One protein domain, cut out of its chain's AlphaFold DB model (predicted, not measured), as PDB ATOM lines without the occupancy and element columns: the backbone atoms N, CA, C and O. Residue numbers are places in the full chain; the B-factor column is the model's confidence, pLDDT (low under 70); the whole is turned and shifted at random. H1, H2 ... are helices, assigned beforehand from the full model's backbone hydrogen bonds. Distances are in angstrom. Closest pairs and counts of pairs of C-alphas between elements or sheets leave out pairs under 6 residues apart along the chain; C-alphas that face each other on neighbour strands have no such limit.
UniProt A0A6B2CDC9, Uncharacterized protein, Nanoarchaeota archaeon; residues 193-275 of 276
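Overview. This is residues 193 to 275 of the 276 residues of an uncharacterized protein of Nanoarchaeota archaeon (UniProt A0A6B2CDC9). Three helices lie side by side in a slightly bowed row, H3, H6 and H5 with H6 in the middle, and the helical hairpin of H1 and H2 crosses behind this row, H1 under its middle. H4 is set off at one end and touches no helix. The printed part has 83 residues with six named helices, H1 to H6 in chain order, and no named strand: all helix. It is compact, with a radius of gyration of the C-alphas of 12.1 A and spans of 31 by 25 by 19 A.

Along the chain. Find C-alpha 193 at (25.546, 54.977, 40.086); from there H1 runs to residue 203, 15.8 A. H2 follows as residues 206 to 216, 15.9 A, then H3 as residues 219 to 227, 11.9 A. H4 is residues 232 to 241, 14.3 A. Look for C-alpha 244 at (27.637, 37.011, 52.267), where H5, the longest helix, begins its 24.9 A to residue 260. H6, residues 265 to 273, spans 14.3 A and ends at C-alpha 273, (32.436, 46.694, 49.573).

Arrangement. Start at the hub, H1. It touches H5 about perpendicular, at 89 degrees, the closest C-alphas being those of Phe 202 and Ile 250, 4.6 A apart. H1 and H2 form a hairpin and touch, closest at the C-alphas of Lys 200 and Asp 208, 5.2 A. H6 touches H3 at a shallow tilt of 8 degrees, the same way, closest at C-alphas 219 and 265, 6.0 A. H5 and H6 form a hairpin at 19 degrees, closest at C-alphas 258 and 267, 6.9 A. Every O i to N i+4 pair is within hydrogen-bond range in H1, H2, H3 and H4; H5 has 12 of 13, and H6 1 of 5, beside 5 of 6 O i to N i+3 pairs.

Size, cuts and confidence. The C-alphas of Arg 233 and Glu 260, the two farthest apart, are 33.1 A from each other. The printed part has no cut, and its five links are tight. Look for low confidence at residues 274 to 275, under 70.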
ATOM      1  N   GLY A 193      24.330  55.050  40.900       93.06
ATOM      2  CA  GLY A 193      25.546  54.977  40.086       93.06
ATOM      3  C   GLY A 193      26.520  53.934  40.641       93.06
ATOM      4  O   GLY A 193      26.906  53.004  39.932       93.06
ATOM      5  N   LEU A 194      26.830  54.024  41.938       94.19
ATOM      6  CA  LEU A 194      27.709  53.076  42.625       94.19
ATOM      7  C   LEU A 194      27.110  51.670  42.677       94.19
ATOM      8  O   LEU A 194      27.799  50.694  42.384       94.19
ATOM      9  N   PHE A 195      25.809  51.557  42.965       92.81
ATOM     10  CA  PHE A 195      25.111  50.273  42.900       92.81
ATOM     11  C   PHE A 195      25.211  49.637  41.508       92.81
ATOM     12  O   PHE A 195      25.483  48.444  41.397       92.81
ATOM     13  N   SER A 196      25.046  50.423  40.442       92.50
ATOM     14  CA  SER A 196      25.121  49.925  39.065       92.50
ATOM     15  C   SER A 196      26.526  49.427  38.706       92.50
ATOM     16  O   SER A 196      26.641  48.421  38.004       92.50
ATOM     17  N   ILE A 197      27.583  50.064  39.227       94.75
ATOM     18  CA  ILE A 197      28.973  49.595  39.100       94.75
ATOM     19  C   ILE A 197      29.171  48.286  39.878       94.75
ATOM     20  O   ILE A 197      29.617  47.287  39.314       94.75
ATOM     21  N   ILE A 198      28.776  48.237  41.154       93.44
ATOM     22  CA  ILE A 198      28.907  47.031  41.991       93.44
ATOM     23  C   ILE A 198      28.135  45.852  41.394       93.44
ATOM     24  O   ILE A 198      28.623  44.722  41.379       93.44
ATOM     25  N   TYR A 199      26.956  46.099  40.827       92.38
ATOM     26  CA  TYR A 199      26.154  45.056  40.200       92.38
ATOM     27  C   TYR A 199      26.824  44.457  38.950       92.38
ATOM     28  O   TYR A 199      26.626  43.274  38.652       92.38
ATOM     29  N   LYS A 200      27.670  45.219  38.239       95.56
ATOM     30  CA  LYS A 200      28.514  44.678  37.159       95.56
ATOM     31  C   LYS A 200      29.552  43.705  37.698       95.56
ATOM     32  O   LYS A 200      29.651  42.606  37.160       95.56
ATOM     33  N   PHE A 201      30.224  44.030  38.803       95.69
ATOM     34  CA  PHE A 201      31.139  43.101  39.482       95.69
ATOM     35  C   PHE A 201      30.426  41.885  40.072       95.69
ATOM     36  O   PHE A 201      30.952  40.775  40.030       95.69
ATOM     37  N   PHE A 202      29.198  42.044  40.561       94.12
ATOM     38  CA  PHE A 202      28.395  40.911  41.008       94.12
ATOM     39  C   PHE A 202      28.131  39.920  39.862       94.12
ATOM     40  O   PHE A 202      28.388  38.721  39.995       94.12
ATOM     41  N   ARG A 203      27.650  40.400  38.706       94.12
ATOM     42  CA  ARG A 203      27.334  39.533  37.556       94.12
ATOM     43  C   ARG A 203      28.584  39.008  36.852       94.12
ATOM     44  O   ARG A 203      28.646  37.805  36.592       94.12
ATOM     45  N   TYR A 204      29.518  39.911  36.562       96.12
ATOM     46  CA  TYR A 204      30.815  39.707  35.914       96.12
ATOM     47  C   TYR A 204      30.750  38.898  34.612       96.12
ATOM     48  O   TYR A 204      31.481  37.931  34.403       96.12
ATOM     49  N   LYS A 205      29.805  39.254  33.736       96.12
ATOM     50  CA  LYS A 205      29.715  38.694  32.379       96.12
ATOM     51  C   LYS A 205      30.639  39.473  31.439       96.12
ATOM     52  O   LYS A 205      30.952  40.616  31.732       96.12
ATOM     53  N   LYS A 206      30.981  38.914  30.270       96.12
ATOM     54  CA  LYS A 206      31.821  39.576  29.247       96.12
ATOM     55  C   LYS A 206      31.429  41.045  29.001       96.12
ATOM     56  O   LYS A 206      32.233  41.931  29.229       96.12
ATOM     57  N   ARG A 207      30.153  41.298  28.703       91.69
ATOM     58  CA  ARG A 207      29.610  42.658  28.524       91.69
ATOM     59  C   ARG A 207      29.747  43.578  29.745       91.69
ATOM     60  O   ARG A 207      29.741  44.786  29.606       91.69
ATOM     61  N   ASP A 208      29.735  43.013  30.955       95.56
ATOM     62  CA  ASP A 208      29.872  43.803  32.180       95.56
ATOM     63  C   ASP A 208      31.326  44.257  32.350       95.56
ATOM     64  O   ASP A 208      31.538  45.347  32.854       95.56
ATOM     65  N   ILE A 209      32.288  43.439  31.908       96.81
ATOM     66  CA  ILE A 209      33.720  43.765  31.882       96.81
ATOM     67  C   ILE A 209      33.983  44.833  30.816       96.81
ATOM     68  O   ILE A 209      34.521  45.874  31.157       96.81
ATOM     69  N   GLU A 210      33.490  44.631  29.588       95.81
ATOM     70  CA  GLU A 210      33.581  45.620  28.499       95.81
ATOM     71  C   GLU A 210      32.996  46.979  28.928       95.81
ATOM     72  O   GLU A 210      33.624  48.018  28.763       95.81
ATOM     73  N   ASP A 211      31.817  46.979  29.570       94.94
ATOM     74  CA  ASP A 211      31.229  48.204  30.120       94.94
ATOM     75  C   ASP A 211      32.146  48.864  31.173       94.94
ATOM     76  O   ASP A 211      32.239  50.086  31.203       94.94
ATOM     77  N   LEU A 212      32.776  48.089  32.065       96.56
ATOM     78  CA  LEU A 212      33.657  48.625  33.110       96.56
ATOM     79  C   LEU A 212      34.928  49.244  32.520       96.56
ATOM     80  O   LEU A 212      35.304  50.323  32.975       96.56
ATOM     81  N   GLU A 213      35.526  48.589  31.521       96.44
ATOM     82  CA  GLU A 213      36.703  49.060  30.783       96.44
ATOM     83  C   GLU A 213      36.411  50.385  30.071       96.44
ATOM     84  O   GLU A 213      37.135  51.356  30.272       96.44
ATOM     85  N   GLU A 214      35.306  50.468  29.320       95.38
ATOM     86  CA  GLU A 214      34.881  51.709  28.652       95.38
ATOM     87  C   GLU A 214      34.688  52.861  29.650       95.38
ATOM     88  O   GLU A 214      35.038  54.010  29.392       95.38
ATOM     89  N   TYR A 215      34.128  52.577  30.827       95.06
ATOM     90  CA  TYR A 215      33.891  53.608  31.837       95.06
ATOM     91  C   TYR A 215      35.171  54.134  32.489       95.06
ATOM     92  O   TYR A 215      35.126  55.207  33.096       95.06
ATOM     93  N   GLU A 216      36.302  53.428  32.383       93.94
ATOM     94  CA  GLU A 216      37.578  53.926  32.907       93.94
ATOM     95  C   GLU A 216      38.047  55.199  32.199       93.94
ATOM     96  O   GLU A 216      38.706  56.028  32.830       93.94
ATOM     97  N   GLU A 217      37.620  55.426  30.953       94.25
ATOM     98  CA  GLU A 217      37.836  56.689  30.231       94.25
ATOM     99  C   GLU A 217      37.239  57.895  30.984       94.25
ATOM    100  O   GLU A 217      37.713  59.023  30.856       94.25
ATOM    101  N   TYR A 218      36.246  57.653  31.847       95.56
ATOM    102  CA  TYR A 218      35.586  58.646  32.695       95.56
ATOM    103  C   TYR A 218      36.036  58.561  34.164       95.56
ATOM    104  O   TYR A 218      35.250  58.836  35.080       95.56
ATOM    105  N   GLY A 219      37.296  58.178  34.403       93.75
ATOM    106  CA  GLY A 219      37.849  57.861  35.723       93.75
ATOM    107  C   GLY A 219      37.522  58.866  36.835       93.75
ATOM    108  O   GLY A 219      37.138  58.450  37.928       93.75
ATOM    109  N   ASP A 220      37.578  60.175  36.573       94.31
ATOM    110  CA  ASP A 220      37.256  61.196  37.583       94.31
ATOM    111  C   ASP A 220      35.789  61.149  38.037       94.31
ATOM    112  O   ASP A 220      35.505  61.205  39.235       94.31
ATOM    113  N   LYS A 221      34.850  60.958  37.102       95.19
ATOM    114  CA  LYS A 221      33.418  60.835  37.419       95.19
ATOM    115  C   LYS A 221      33.113  59.519  38.126       95.19
ATOM    116  O   LYS A 221      32.322  59.489  39.065       95.19
ATOM    117  N   ILE A 222      33.761  58.426  37.717       95.19
ATOM    118  CA  ILE A 222      33.649  57.140  38.419       95.19
ATOM    119  C   ILE A 222      34.171  57.267  39.852       95.19
ATOM    120  O   ILE A 222      33.524  56.806  40.792       95.19
ATOM    121  N   LYS A 223      35.303  57.946  40.038       94.12
ATOM    122  CA  LYS A 223      35.867  58.227  41.357       94.12
ATOM    123  C   LYS A 223      34.914  59.063  42.208       94.12
ATOM    124  O   LYS A 223      34.747  58.741  43.379       94.12
ATOM    125  N   GLU A 224      34.259  60.076  41.647       94.69
ATOM    126  CA  GLU A 224      33.224  60.851  42.344       94.69
ATOM    127  C   GLU A 224      32.054  59.961  42.799       94.69
ATOM    128  O   GLU A 224      31.669  59.992  43.970       94.69
ATOM    129  N   ILE A 225      31.540  59.109  41.904       94.06
ATOM    130  CA  ILE A 225      30.456  58.161  42.206       94.06
ATOM    131  C   ILE A 225      30.843  57.226  43.360       94.06
ATOM    132  O   ILE A 225      30.027  56.998  44.256       94.06
ATOM    133  N   ILE A 226      32.071  56.696  43.355       93.50
ATOM    134  CA  ILE A 226      32.571  55.802  44.411       93.50
ATOM    135  C   ILE A 226      32.781  56.566  45.722       93.50
ATOM    136  O   ILE A 226      32.323  56.106  46.764       93.50
ATOM    137  N   ASN A 227      33.407  57.743  45.675       91.75
ATOM    138  CA  ASN A 227      33.714  58.552  46.859       91.75
ATOM    139  C   ASN A 227      32.459  59.057  47.576       91.75
ATOM    140  O   ASN A 227      32.486  59.242  48.789       91.75
ATOM    141  N   LYS A 228      31.352  59.262  46.849       92.62
ATOM    142  CA  LYS A 228      30.053  59.552  47.467       92.62
ATOM    143  C   LYS A 228      29.598  58.419  48.402       92.62
ATOM    144  O   LYS A 228      28.865  58.679  49.352       92.62
ATOM    145  N   GLY A 229      30.034  57.184  48.144       91.81
ATOM    146  CA  GLY A 229      29.756  56.020  48.977       91.81
ATOM    147  C   GLY A 229      28.273  55.658  49.042       91.81
ATOM    148  O   GLY A 229      27.454  56.118  48.240       91.81
ATOM    149  N   PHE A 230      27.938  54.807  50.005       92.00
ATOM    150  CA  PHE A 230      26.567  54.456  50.359       92.00
ATOM    151  C   PHE A 230      26.186  55.116  51.679       92.00
ATOM    152  O   PHE A 230      27.004  55.198  52.596       92.00
ATOM    153  N   SER A 231      24.935  55.561  51.797       90.19
ATOM    154  CA  SER A 231      24.401  55.969  53.097       90.19
ATOM    155  C   SER A 231      24.171  54.750  54.001       90.19
ATOM    156  O   SER A 231      24.122  53.606  53.546       90.19
ATOM    157  N   GLU A 232      23.970  54.958  55.306       88.31
ATOM    158  CA  GLU A 232      23.624  53.855  56.221       88.31
ATOM    159  C   GLU A 232      22.361  53.101  55.780       88.31
ATOM    160  O   GLU A 232      22.222  51.894  55.990       88.31
ATOM    161  N   ARG A 233      21.415  53.816  55.162       86.69
ATOM    162  CA  ARG A 233      20.207  53.218  54.595       86.69
ATOM    163  C   ARG A 233      20.543  52.302  53.428       86.69
ATOM    164  O   ARG A 233      20.029  51.186  53.394       86.69
ATOM    165  N   ASP A 234      21.401  52.757  52.526       89.12
ATOM    166  CA  ASP A 234      21.866  51.965  51.394       89.12
ATOM    167  C   ASP A 234      22.561  50.691  51.882       89.12
ATOM    168  O   ASP A 234      22.203  49.605  51.438       89.12
ATOM    169  N   PHE A 235      23.449  50.779  52.879       87.31
ATOM    170  CA  PHE A 235      24.067  49.591  53.477       87.31
ATOM    171  C   PHE A 235      23.046  48.622  54.075       87.31
ATOM    172  O   PHE A 235      23.150  47.416  53.853       87.31
ATOM    173  N   ARG A 236      22.024  49.114  54.791       84.88
ATOM    174  CA  ARG A 236      20.936  48.250  55.288       84.88
ATOM    175  C   ARG A 236      20.208  47.544  54.145       84.88
ATOM    176  O   ARG A 236      19.989  46.341  54.241       84.88
ATOM    177  N   ASN A 237      19.881  48.264  53.075       84.31
ATOM    178  CA  ASN A 237      19.200  47.703  51.907       84.31
ATOM    179  C   ASN A 237      20.079  46.700  51.150       84.31
ATOM    180  O   ASN A 237      19.582  45.705  50.632       84.31
ATOM    181  N   LEU A 238      21.387  46.932  51.080       84.06
ATOM    182  CA  LEU A 238      22.307  46.002  50.438       84.06
ATOM    183  C   LEU A 238      22.490  44.734  51.273       84.06
ATOM    184  O   LEU A 238      22.418  43.648  50.711       84.06
ATOM    185  N   ARG A 239      22.621  44.844  52.600       82.44
ATOM    186  CA  ARG A 239      22.734  43.691  53.517       82.44
ATOM    187  C   ARG A 239      21.519  42.776  53.502       82.44
ATOM    188  O   ARG A 239      21.650  41.576  53.721       82.44
ATOM    189  N   THR A 240      20.330  43.325  53.270       77.56
ATOM    190  CA  THR A 240      19.115  42.514  53.123       77.56
ATOM    191  C   THR A 240      19.022  41.831  51.762       77.56
ATOM    192  O   THR A 240      18.283  40.859  51.630       77.56
ATOM    193  N   SER A 241      19.763  42.313  50.763       77.12
ATOM    194  CA  SER A 241      19.591  41.921  49.358       77.12
ATOM    195  C   SER A 241      20.736  41.089  48.801       77.12
ATOM    196  O   SER A 241      20.529  40.258  47.918       77.12
ATOM    197  N   PHE A 242      21.944  41.304  49.310       81.75
ATOM    198  CA  PHE A 242      23.124  40.523  48.999       81.75
ATOM    199  C   PHE A 242      23.458  39.629  50.182       81.75
ATOM    200  O   PHE A 242      23.672  40.083  51.304       81.75
ATOM    201  N   SER A 243      23.535  38.328  49.921       84.50
ATOM    202  CA  SER A 243      24.074  37.392  50.896       84.50
ATOM    203  C   SER A 243      25.585  37.584  51.032       84.50
ATOM    204  O   SER A 243      26.251  38.086  50.126       84.50
ATOM    205  N   LYS A 244      26.173  37.063  52.114       86.44
ATOM    206  CA  LYS A 244      27.637  37.011  52.267       86.44
ATOM    207  C   LYS A 244      28.337  36.397  51.043       86.44
ATOM    208  O   LYS A 244      29.373  36.887  50.616       86.44
ATOM    209  N   LYS A 245      27.737  35.364  50.433       89.56
ATOM    210  CA  LYS A 245      28.266  34.732  49.212       89.56
ATOM    211  C   LYS A 245      28.270  35.686  48.017       89.56
ATOM    212  O   LYS A 245      29.160  35.591  47.176       89.56
ATOM    213  N   ASP A 246      27.289  36.577  47.934       90.44
ATOM    214  CA  ASP A 246      27.203  37.567  46.864       90.44
ATOM    215  C   ASP A 246      28.253  38.667  47.043       90.44
ATOM    216  O   ASP A 246      28.909  39.040  46.071       90.44
ATOM    217  N   ILE A 247      28.488  39.112  48.281       89.00
ATOM    218  CA  ILE A 247      29.562  40.062  48.608       89.00
ATOM    219  C   ILE A 247      30.938  39.454  48.337       89.00
ATOM    220  O   ILE A 247      31.760  40.060  47.648       89.00
ATOM    221  N   ASP A 248      31.171  38.214  48.771       91.25
ATOM    222  CA  ASP A 248      32.408  37.484  48.475       91.25
ATOM    223  C   ASP A 248      32.624  37.335  46.961       91.25
ATOM    224  O   ASP A 248      33.753  37.406  46.471       91.25
ATOM    225  N   ARG A 249      31.542  37.139  46.197       94.50
ATOM    226  CA  ARG A 249      31.588  37.083  44.734       94.50
ATOM    227  C   ARG A 249      31.969  38.432  44.128       94.50
ATOM    228  O   ARG A 249      32.813  38.445  43.236       94.50
ATOM    229  N   ILE A 250      31.385  39.536  44.600       94.31
ATOM    230  CA  ILE A 250      31.753  40.890  44.163       94.31
ATOM    231  C   ILE A 250      33.248  41.113  44.406       94.31
ATOM    232  O   ILE A 250      33.960  41.414  43.453       94.31
ATOM    233  N   ARG A 251      33.743  40.856  45.628       93.81
ATOM    234  CA  ARG A 251      35.169  41.008  45.978       93.81
ATOM    235  C   ARG A 251      36.079  40.206  45.055       93.81
ATOM    236  O   ARG A 251      36.980  40.775  44.456       93.81
ATOM    237  N   LYS A 252      35.805  38.909  44.870       95.69
ATOM    238  CA  LYS A 252      36.608  38.038  43.990       95.69
ATOM    239  C   LYS A 252      36.652  38.532  42.547       95.69
ATOM    240  O   LYS A 252      37.682  38.420  41.887       95.69
ATOM    241  N   ASN A 253      35.534  39.047  42.044       97.38
ATOM    242  CA  ASN A 253      35.458  39.573  40.687       97.38
ATOM    243  C   ASN A 253      36.177  40.921  40.562       97.38
ATOM    244  O   ASN A 253      36.849  41.149  39.561       97.38
ATOM    245  N   THR A 254      36.116  41.773  41.589       96.56
ATOM    246  CA  THR A 254      36.938  42.986  41.680       96.56
ATOM    247  C   THR A 254      38.429  42.638  41.727       96.56
ATOM    248  O   THR A 254      39.182  43.166  40.917       96.56
ATOM    249  N   ASP A 255      38.854  41.681  42.564       96.38
ATOM    250  CA  ASP A 255      40.247  41.205  42.615       96.38
ATOM    251  C   ASP A 255      40.719  40.722  41.238       96.38
ATOM    252  O   ASP A 255      41.839  41.004  40.817       96.38
ATOM    253  N   LYS A 256      39.870  39.956  40.537       97.38
ATOM    254  CA  LYS A 256      40.181  39.430  39.208       97.38
ATOM    255  C   LYS A 256      40.387  40.559  38.200       97.38
ATOM    256  O   LYS A 256      41.395  40.547  37.506       97.38
ATOM    257  N   TYR A 257      39.475  41.522  38.160       97.69
ATOM    258  CA  TYR A 257      39.578  42.675  37.271       97.69
ATOM    259  C   TYR A 257      40.850  43.490  37.552       97.69
ATOM    260  O   TYR A 257      41.603  43.814  36.643       97.69
ATOM    261  N   LEU A 258      41.167  43.745  38.824       97.25
ATOM    262  CA  LEU A 258      42.349  44.523  39.209       97.25
ATOM    263  C   LEU A 258      43.682  43.806  38.950       97.25
ATOM    264  O   LEU A 258      44.714  44.465  38.875       97.25
ATOM    265  N   LYS A 259      43.694  42.477  38.796       96.88
ATOM    266  CA  LYS A 259      44.896  41.759  38.329       96.88
ATOM    267  C   LYS A 259      45.223  42.083  36.874       96.88
ATOM    268  O   LYS A 259      46.397  42.150  36.529       96.88
ATOM    269  N   GLU A 260      44.198  42.258  36.049       95.75
ATOM    270  CA  GLU A 260      44.325  42.609  34.631       95.75
ATOM    271  C   GLU A 260      44.514  44.134  34.466       95.75
ATOM    272  O   GLU A 260      45.289  44.571  33.617       95.75
ATOM    273  N   HIS A 261      43.919  44.936  35.360       96.00
ATOM    274  CA  HIS A 261      43.952  46.406  35.353       96.00
ATOM    275  C   HIS A 261      44.435  46.982  36.706       96.00
ATOM    276  O   HIS A 261      43.643  47.549  37.467       96.00
ATOM    277  N   PRO A 262      45.735  46.881  37.047       93.00
ATOM    278  CA  PRO A 262      46.246  47.210  38.387       93.00
ATOM    279  C   PRO A 262      46.101  48.683  38.793       93.00
ATOM    280  O   PRO A 262      46.059  48.993  39.986       93.00
ATOM    281  N   ASN A 263      45.994  49.582  37.812       93.94
ATOM    282  CA  ASN A 263      45.831  51.023  38.019       93.94
ATOM    283  C   ASN A 263      44.371  51.492  37.899       93.94
ATOM    284  O   ASN A 263      44.120  52.695  37.895       93.94
ATOM    285  N   SER A 264      43.419  50.561  37.802       96.75
ATOM    286  CA  SER A 264      42.006  50.882  37.621       96.75
ATOM    287  C   SER A 264      41.440  51.719  38.771       96.75
ATOM    288  O   SER A 264      41.698  51.468  39.958       96.75
ATOM    289  N   VAL A 265      40.570  52.670  38.420       95.62
ATOM    290  CA  VAL A 265      39.800  53.486  39.372       95.62
ATOM    291  C   VAL A 265      38.950  52.633  40.326       95.62
ATOM    292  O   VAL A 265      38.726  53.018  41.479       95.62
ATOM    293  N   TYR A 266      38.538  51.434  39.900       96.44
ATOM    294  CA  TYR A 266      37.697  50.534  40.691       96.44
ATOM    295  C   TYR A 266      38.407  49.914  41.893       96.44
ATOM    296  O   TYR A 266      37.735  49.348  42.754       96.44
ATOM    297  N   LYS A 267      39.730  50.085  42.040       94.06
ATOM    298  CA  LYS A 267      40.438  49.730  43.281       94.06
ATOM    299  C   LYS A 267      39.823  50.414  44.507       94.06
ATOM    300  O   LYS A 267      39.832  49.851  45.595       94.06
ATOM    301  N   ARG A 268      39.215  51.591  44.328       90.69
ATOM    302  CA  ARG A 268      38.493  52.309  45.389       90.69
ATOM    303  C   ARG A 268      37.246  51.589  45.893       90.69
ATOM    304  O   ARG A 268      36.780  51.894  46.982       90.69
ATOM    305  N   LEU A 269      36.708  50.615  45.156       92.88
ATOM    306  CA  LEU A 269      35.519  49.888  45.597       92.88
ATOM    307  C   LEU A 269      35.741  49.110  46.903       92.88
ATOM    308  O   LEU A 269      34.760  48.879  47.604       92.88
ATOM    309  N   TYR A 270      36.977  48.752  47.283       88.94
ATOM    310  CA  TYR A 270      37.223  48.126  48.594       88.94
ATOM    311  C   TYR A 270      36.852  49.034  49.768       88.94
ATOM    312  O   TYR A 270      36.400  48.526  50.786       88.94
ATOM    313  N   GLU A 271      36.939  50.359  49.603       84.00
ATOM    314  CA  GLU A 271      36.512  51.327  50.624       84.00
ATOM    315  C   GLU A 271      35.000  51.223  50.910       84.00
ATOM    316  O   GLU A 271      34.539  51.643  51.967       84.00
ATOM    317  N   VAL A 272      34.224  50.640  49.986       84.12
ATOM    318  CA  VAL A 272      32.763  50.511  50.073       84.12
ATOM    319  C   VAL A 272      32.326  49.065  50.306       84.12
ATOM    320  O   VAL A 272      31.484  48.816  51.166       84.12
ATOM    321  N   ILE A 273      32.871  48.101  49.553       80.69
ATOM    322  CA  ILE A 273      32.436  46.694  49.573       80.69
ATOM    323  C   ILE A 273      32.631  46.062  50.957       80.69
ATOM    324  O   ILE A 273      31.851  45.196  51.334       80.69
ATOM    325  N   GLU A 274      33.627  46.495  51.731       68.62
ATOM    326  CA  GLU A 274      33.867  45.965  53.081       68.62
ATOM    327  C   GLU A 274      32.755  46.299  54.086       68.62
ATOM    328  O   GLU A 274      32.618  45.616  55.101       68.62
ATOM    329  N   TYR A 275      31.935  47.307  53.789       59.16
ATOM    330  CA  TYR A 275      30.812  47.723  54.627       59.16
ATOM    331  C   TYR A 275      29.470  47.123  54.192       59.16
ATOM    332  O   TYR A 275      28.495  47.218  54.953       59.16
TER     333      TYR A 275